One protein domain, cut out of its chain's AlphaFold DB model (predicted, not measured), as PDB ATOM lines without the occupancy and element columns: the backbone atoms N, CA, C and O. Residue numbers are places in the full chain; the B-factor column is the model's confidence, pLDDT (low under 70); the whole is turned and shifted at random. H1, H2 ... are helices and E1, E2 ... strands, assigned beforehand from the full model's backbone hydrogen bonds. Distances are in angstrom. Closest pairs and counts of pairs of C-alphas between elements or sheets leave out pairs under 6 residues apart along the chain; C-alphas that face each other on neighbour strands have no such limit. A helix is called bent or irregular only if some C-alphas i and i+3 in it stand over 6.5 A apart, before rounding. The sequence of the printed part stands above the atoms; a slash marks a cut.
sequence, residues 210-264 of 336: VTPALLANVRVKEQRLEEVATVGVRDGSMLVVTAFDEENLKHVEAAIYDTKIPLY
ATOM      1  N   VAL A 210     117.715  17.416  76.200       86.44
ATOM      2  CA  VAL A 210     116.681  16.685  76.931       86.44
ATOM      3  C   VAL A 210     117.125  16.476  78.375       86.44
ATOM      4  O   VAL A 210     118.172  15.892  78.644       86.44
ATOM      5  N   THR A 211     116.321  16.975  79.314       88.06
ATOM      6  CA  THR A 211     116.571  16.855  80.755       88.06
ATOM      7  C   THR A 211     115.817  15.639  81.306       88.06
ATOM      8  O   THR A 211     114.623  15.505  81.025       88.06
ATOM      9  N   PRO A 212     116.437  14.776  82.134       90.75
ATOM     10  CA  PRO A 212     115.767  13.597  82.701       90.75
ATOM     11  C   PRO A 212     114.581  13.969  83.606       90.75
ATOM     12  O   PRO A 212     113.645  13.186  83.743       90.75
ATOM     13  N   ALA A 213     114.555  15.201  84.131       90.25
ATOM     14  CA  ALA A 213     113.439  15.763  84.892       90.25
ATOM     15  C   ALA A 213     112.088  15.726  84.144       90.25
ATOM     16  O   ALA A 213     111.038  15.762  84.781       90.25
ATOM     17  N   LEU A 214     112.092  15.609  82.809       87.38
ATOM     18  CA  LEU A 214     110.869  15.420  82.022       87.38
ATOM     19  C   LEU A 214     110.146  14.105  82.351       87.38
ATOM     20  O   LEU A 214     108.929  14.038  82.201       87.38
ATOM     21  N   LEU A 215     110.875  13.083  82.816       91.62
ATOM     22  CA  LEU A 215     110.319  11.778  83.177       91.62
ATOM     23  C   LEU A 215     109.989  11.644  84.675       91.62
ATOM     24  O   LEU A 215     109.423  10.632  85.076       91.62
ATOM     25  N   ALA A 216     110.276  12.655  85.505       91.44
ATOM     26  CA  ALA A 216     110.095  12.576  86.962       91.44
ATOM     27  C   ALA A 216     108.622  12.403  87.393       91.44
ATOM     28  O   ALA A 216     108.329  11.814  88.432       91.44
ATOM     29  N   ASN A 217     107.680  12.891  86.578       91.75
ATOM     30  CA  ASN A 217     106.243  12.767  86.844       91.75
ATOM     31  C   ASN A 217     105.632  11.457  86.308       91.75
ATOM     32  O   ASN A 217     104.446  11.211  86.531       91.75
ATOM     33  N   VAL A 218     106.408  10.632  85.596       95.00
ATOM     34  CA  VAL A 218     105.933   9.364  85.029       95.00
ATOM     35  C   VAL A 218     105.796   8.333  86.147       95.00
ATOM     36  O   VAL A 218     106.727   8.107  86.923       95.00
ATOM     37  N   ARG A 219     104.619   7.705  86.225       95.31
ATOM     38  CA  ARG A 219     104.329   6.642  87.193       95.31
ATOM     39  C   ARG A 219     104.053   5.324  86.481       95.31
ATOM     40  O   ARG A 219     103.235   5.286  85.567       95.31
ATOM     41  N   VAL A 220     104.698   4.254  86.933       96.56
ATOM     42  CA  VAL A 220     104.549   2.889  86.414       96.56
ATOM     43  C   VAL A 220     103.930   2.046  87.520       96.56
ATOM     44  O   VAL A 220     104.542   1.897  88.569       96.56
ATOM     45  N   LYS A 221     102.708   1.529  87.323       93.25
ATOM     46  CA  LYS A 221     101.975   0.766  88.361       93.25
ATOM     47  C   LYS A 221     101.997   1.466  89.736       93.25
ATOM     48  O   LYS A 221     102.310   0.856  90.747       93.25
ATOM     49  N   GLU A 222     101.715   2.769  89.742       93.75
ATOM     50  CA  GLU A 222     101.720   3.651  90.927       93.75
ATOM     51  C   GLU A 222     103.099   4.010  91.519       93.75
ATOM     52  O   GLU A 222     103.185   5.001  92.250       93.75
ATOM     53  N   GLN A 223     104.173   3.313  91.139       95.81
ATOM     54  CA  GLN A 223     105.553   3.632  91.524       95.81
ATOM     55  C   GLN A 223     106.150   4.731  90.642       95.81
ATOM     56  O   GLN A 223     105.700   4.969  89.515       95.81
ATOM     57  N   ARG A 224     107.167   5.432  91.151       95.88
ATOM     58  CA  ARG A 224     107.904   6.432  90.361       95.88
ATOM     59  C   ARG A 224     108.841   5.728  89.389       95.88
ATOM     60  O   ARG A 224     109.419   4.700  89.723       95.88
ATOM     61  N   LEU A 225     109.046   6.314  88.209       95.62
ATOM     62  CA  LEU A 225     109.961   5.737  87.220       95.62
ATOM     63  C   LEU A 225     111.385   5.532  87.775       95.62
ATOM     64  O   LEU A 225     112.017   4.545  87.426       95.62
ATOM     65  N   GLU A 226     111.844   6.412  88.671       95.25
ATOM     66  CA  GLU A 226     113.167   6.351  89.318       95.25
ATOM     67  C   GLU A 226     113.401   5.075  90.149       95.25
ATOM     68  O   GLU A 226     114.545   4.672  90.342       95.25
ATOM     69  N   GLU A 227     112.335   4.437  90.640       96.00
ATOM     70  CA  GLU A 227     112.416   3.209  91.445       96.00
ATOM     71  C   GLU A 227     112.496   1.951  90.566       96.00
ATOM     72  O   GLU A 227     113.060   0.942  90.976       96.00
ATOM     73  N   VAL A 228     111.946   2.013  89.348       97.12
ATOM     74  CA  VAL A 228     111.806   0.869  88.427       97.12
ATOM     75  C   VAL A 228     112.868   0.890  87.323       97.12
ATOM     76  O   VAL A 228     113.207  -0.147  86.745       97.12
ATOM     77  N   ALA A 229     113.387   2.072  86.994       97.38
ATOM     78  CA  ALA A 229     114.335   2.272  85.914       97.38
ATOM     79  C   ALA A 229     115.324   3.400  86.216       97.38
ATOM     80  O   ALA A 229     115.017   4.394  86.873       97.38
ATOM     81  N   THR A 230     116.512   3.285  85.633       96.69
ATOM     82  CA  THR A 230     117.498   4.366  85.589       96.69
ATOM     83  C   THR A 230     117.336   5.165  84.300       96.69
ATOM     84  O   THR A 230     117.174   4.601  83.217       96.69
ATOM     85  N   VAL A 231     117.366   6.495  84.408       95.81
ATOM     86  CA  VAL A 231     117.261   7.410  83.263       95.81
ATOM     87  C   VAL A 231     118.621   8.055  83.020       95.81
ATOM     88  O   VAL A 231     119.083   8.878  83.809       95.81
ATOM     89  N   GLY A 232     119.264   7.691  81.914       94.62
ATOM     90  CA  GLY A 232     120.504   8.290  81.434       94.62
ATOM     91  C   GLY A 232     120.259   9.299  80.314       94.62
ATOM     92  O   GLY A 232     119.336   9.151  79.514       94.62
ATOM     93  N   VAL A 233     121.113  10.320  80.220       93.75
ATOM     94  CA  VAL A 233     121.165  11.220  79.059       93.75
ATOM     95  C   VAL A 233     122.307  10.770  78.156       93.75
ATOM     96  O   VAL A 233     123.459  10.731  78.586       93.75
ATOM     97  N   ARG A 234     122.001  10.454  76.900       90.38
ATOM     98  CA  ARG A 234     122.968  10.120  75.852       90.38
ATOM     99  C   ARG A 234     122.999  11.244  74.819       90.38
ATOM    100  O   ARG A 234     121.956  11.744  74.411       90.38
ATOM    101  N   ASP A 235     124.198  11.686  74.447       85.50
ATOM    102  CA  ASP A 235     124.447  12.717  73.422       85.50
ATOM    103  C   ASP A 235     123.738  14.074  73.658       85.50
ATOM    104  O   ASP A 235     123.664  14.925  72.774       85.50
ATOM    105  N   GLY A 236     123.215  14.307  74.869       83.44
ATOM    106  CA  GLY A 236     122.501  15.525  75.271       83.44
ATOM    107  C   GLY A 236     121.078  15.658  74.719       83.44
ATOM    108  O   GLY A 236     120.279  16.383  75.312       83.44
ATOM    109  N   SER A 237     120.749  14.957  73.636       85.06
ATOM    110  CA  SER A 237     119.451  15.004  72.950       85.06
ATOM    111  C   SER A 237     118.634  13.715  73.076       85.06
ATOM    112  O   SER A 237     117.453  13.707  72.733       85.06
ATOM    113  N   MET A 238     119.225  12.628  73.583       87.06
ATOM    114  CA  MET A 238     118.556  11.337  73.737       87.06
ATOM    115  C   MET A 238     118.473  10.939  75.211       87.06
ATOM    116  O   MET A 238     119.447  11.045  75.954       87.06
ATOM    117  N   LEU A 239     117.311  10.445  75.637       91.12
ATOM    118  CA  LEU A 239     117.166   9.769  76.926       91.12
ATOM    119  C   LEU A 239     117.251   8.263  76.706       91.12
ATOM    120  O   LEU A 239     116.588   7.719  75.825       91.12
ATOM    121  N   VAL A 240     118.066   7.602  77.518       93.50
ATOM    122  CA  VAL A 240     118.171   6.146  77.576       93.50
ATOM    123  C   VAL A 240     117.560   5.717  78.897       93.50
ATOM    124  O   VAL A 240     118.045   6.105  79.955       93.50
ATOM    125  N   VAL A 241     116.478   4.948  78.836       95.56
ATOM    126  CA  VAL A 241     115.817   4.400  80.023       95.56
ATOM    127  C   VAL A 241     116.186   2.927  80.127       95.56
ATOM    128  O   VAL A 241     115.886   2.148  79.224       95.56
ATOM    129  N   THR A 242     116.850   2.554  81.216       96.31
ATOM    130  CA  THR A 242     117.256   1.181  81.528       96.31
ATOM    131  C   THR A 242     116.426   0.672  82.699       96.31
ATOM    132  O   THR A 242     116.658   1.057  83.845       96.31
ATOM    133  N   ALA A 243     115.420  -0.157  82.404       96.94
ATOM    134  CA  ALA A 243     114.595  -0.812  83.419       96.94
ATOM    135  C   ALA A 243     115.414  -1.856  84.192       96.94
ATOM    136  O   ALA A 243     116.277  -2.510  83.605       96.94
ATOM    137  N   PHE A 244     115.146  -2.004  85.492       97.38
ATOM    138  CA  PHE A 244     115.812  -3.017  86.315       97.38
ATOM    139  C   PHE A 244     115.313  -4.435  86.009       97.38
ATOM    140  O   PHE A 244     116.125  -5.352  85.937       97.38
ATOM    141  N   ASP A 245     114.009  -4.587  85.750       96.56
ATOM    142  CA  ASP A 245     113.376  -5.873  85.439       96.56
ATOM    143  C   ASP A 245     112.801  -5.895  84.018       96.56
ATOM    144  O   ASP A 245     112.106  -4.965  83.589       96.56
ATOM    145  N   GLU A 246     112.997  -7.005  83.306       95.25
ATOM    146  CA  GLU A 246     112.470  -7.199  81.947       95.25
ATOM    147  C   GLU A 246     110.936  -7.295  81.914       95.25
ATOM    148  O   GLU A 246     110.296  -6.841  80.961       95.25
ATOM    149  N   GLU A 247     110.315  -7.815  82.977       95.62
ATOM    150  CA  GLU A 247     108.854  -7.913  83.095       95.62
ATOM    151  C   GLU A 247     108.180  -6.533  83.136       95.62
ATOM    152  O   GLU A 247     107.066  -6.347  82.633       95.62
ATOM    153  N   ASN A 248     108.868  -5.531  83.695       94.38
ATOM    154  CA  ASN A 248     108.356  -4.170  83.830       94.38
ATOM    155  C   ASN A 248     108.565  -3.316  82.570       94.38
ATOM    156  O   ASN A 248     107.958  -2.250  82.457       94.38
ATOM    157  N   LEU A 249     109.323  -3.800  81.582       95.50
ATOM    158  CA  LEU A 249     109.668  -3.052  80.369       95.50
ATOM    159  C   LEU A 249     108.431  -2.588  79.585       95.50
ATOM    160  O   LEU A 249     108.331  -1.416  79.225       95.50
ATOM    161  N   LYS A 250     107.439  -3.467  79.399       96.31
ATOM    162  CA  LYS A 250     106.189  -3.128  78.688       96.31
ATOM    163  C   LYS A 250     105.359  -2.077  79.427       96.31
ATOM    164  O   LYS A 250     104.694  -1.253  78.805       96.31
ATOM    165  N   HIS A 251     105.386  -2.104  80.758       96.44
ATOM    166  CA  HIS A 251     104.649  -1.151  81.585       96.44
ATOM    167  C   HIS A 251     105.329   0.218  81.618       96.44
ATOM    168  O   HIS A 251     104.639   1.235  81.593       96.44
ATOM    169  N   VAL A 252     106.665   0.243  81.634       96.56
ATOM    170  CA  VAL A 252     107.460   1.470  81.500       96.56
ATOM    171  C   VAL A 252     107.198   2.121  80.144       96.56
ATOM    172  O   VAL A 252     106.905   3.313  80.086       96.56
ATOM    173  N   GLU A 253     107.227   1.337  79.063       93.69
ATOM    174  CA  GLU A 253     106.928   1.820  77.714       93.69
ATOM    175  C   GLU A 253     105.517   2.425  77.635       93.69
ATOM    176  O   GLU A 253     105.362   3.577  77.226       93.69
ATOM    177  N   ALA A 254     104.499   1.699  78.110       94.62
ATOM    178  CA  ALA A 254     103.121   2.188  78.141       94.62
ATOM    179  C   ALA A 254     102.975   3.488  78.953       94.62
ATOM    180  O   ALA A 254     102.382   4.447  78.466       94.62
ATOM    181  N   ALA A 255     103.581   3.575  80.142       95.31
ATOM    182  CA  ALA A 255     103.508   4.769  80.988       95.31
ATOM    183  C   ALA A 255     104.163   6.007  80.345       95.31
ATOM    184  O   ALA A 255     103.667   7.132  80.481       95.31
ATOM    185  N   ILE A 256     105.271   5.820  79.621       93.38
ATOM    186  CA  ILE A 256     105.932   6.903  78.880       93.38
ATOM    187  C   ILE A 256     105.043   7.384  77.724       93.38
ATOM    188  O   ILE A 256     104.937   8.590  77.496       93.38
ATOM    189  N   TYR A 257     104.351   6.478  77.027       91.25
ATOM    190  CA  TYR A 257     103.385   6.866  75.994       91.25
ATOM    191  C   TYR A 257     102.144   7.561  76.574       91.25
ATOM    192  O   TYR A 257     101.692   8.573  76.030       91.25
ATOM    193  N   ASP A 258     101.623   7.074  77.701       92.38
ATOM    194  CA  ASP A 258     100.417   7.600  78.347       92.38
ATOM    195  C   ASP A 258     100.603   9.021  78.883       92.38
ATOM    196  O   ASP A 258      99.684   9.844  78.819       92.38
ATOM    197  N   THR A 259     101.808   9.348  79.363       87.62
ATOM    198  CA  THR A 259     102.122  10.680  79.904       87.62
ATOM    199  C   THR A 259     102.158  11.785  78.851       87.62
ATOM    200  O   THR A 259     102.240  12.955  79.228       87.62
ATOM    201  N   LYS A 260     102.031  11.452  77.552       80.75
ATOM    202  CA  LYS A 260     101.979  12.405  76.426       80.75
ATOM    203  C   LYS A 260     102.997  13.523  76.595       80.75
ATOM    204  O   LYS A 260     102.688  14.708  76.438       80.75
ATOM    205  N   ILE A 261     104.218  13.132  76.942       79.38
ATOM    206  CA  ILE A 261     105.330  14.063  76.970       79.38
ATOM    207  C   ILE A 261     105.388  14.671  75.571       79.38
ATOM    208  O   ILE A 261     105.258  13.922  74.593       79.38
ATOM    209  N   PRO A 262     105.541  15.998  75.439       66.81
ATOM    210  CA  PRO A 262     105.809  16.626  74.157       66.81
ATOM    211  C   PRO A 262     107.218  16.215  73.709       66.81
ATOM    212  O   PRO A 262     108.164  16.993  73.727       66.81
ATOM    213  N   LEU A 263     107.374  14.934  73.375       59.88
ATOM    214  CA  LEU A 263     108.457  14.408  72.579       59.88
ATOM    215  C   LEU A 263     108.371  15.151  71.257       59.88
ATOM    216  O   LEU A 263     107.283  15.317  70.714       59.88
ATOM    217  N   TYR A 264     109.504  15.616  70.751       55.38
ATOM    218  CA  TYR A 264     109.596  16.220  69.431       55.38
ATOM    219  C   TYR A 264     109.311  15.141  68.382       55.38
ATOM    220  O   TYR A 264     110.216  14.615  67.741       55.38
TER     221      TYR A 264
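What this domain is: This is residues 210 to 264 of the 336 residues of the protein "RRF domain-containing protein" of Armillaria ostoyae (UniProt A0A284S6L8). A two-stranded hairpin, E1 and E2, and the longest helix, H3, make a V: after E2 the chain turns at residues 244 to 245 and H3 folds back at a slant. The stretch from residue 210 to 228, with the short helices H1 and H2, covers one side of this V, and a tail of residues 259 to 264 follows H3. The printed part has 55 residues, with three named helices and two named strands in the order H1, H2, E1, E2, H3. The sheet has the order E1 - E2 and is antiparallel, and the class is mixed, helices and strands. The whole is compact, with a radius of gyration of the C-alphas of 10.6 A and spans of 28 by 21 by 15 A.

How they stand to each other: E1, residues 229 to 234, and E2, residues 238 to 243, form an antiparallel hairpin, with 157 degrees between their directions. N 232 and O 240 are 2.8 A apart and N 242 and O 230 are 2.9 A apart, both within hydrogen-bond range. H3, residues 246 to 258, comes closest to E2 at the C-alphas of Ala 243 and Leu 249, 6.2 A apart. E1 and H3 are only just apart, their closest C-alphas 8.2 A from each other. H1, residues 212 to 215, has its C-alpha of Pro 212 at 6.4 A from that of Val 231 in E1, the closest pair of the two. H2, residues 225 to 228, is close to H3 but not clearly touching, the closest C-alphas being those of Leu 225 and Val 252, 7.6 A apart. H1 and H2 are also close but not clearly touching, with the C-alphas of Leu 215 and Leu 225 closest at 7.3 A. In H3, 7 of 9 O i to N i+4 pairs are within hydrogen-bond range; H1 and H2 are too short for such a pair.

Where its parts are: E1 is 15.4 A long from first to last C-alpha and E2 is 16.0 A, beginning at C-alpha 238 (118.556, 11.337, 73.737). H3 is 19.4 A long and ends at C-alpha 258 (100.417, 7.600, 78.347); it is irregular, with C-alphas 247 and 250 at 7.0 A. H1 begins at C-alpha 212 (115.767, 13.597, 82.701) and is 5.8 A long, and H2 is 5.3 A. Residues 219 to 220 pair with residues 223 to 224, antiparallel, in a short pairing outside the named strands.

The domain as a whole: The C-alphas farthest apart are those of Glu 222 and Asp 235, at 30.1 A. The printed part has no cut and no long link; the link from H1 to H2, with 9 residues, is short. The mean pLDDT of the printed part is 91.0, and residues 262 to 264 are under 70.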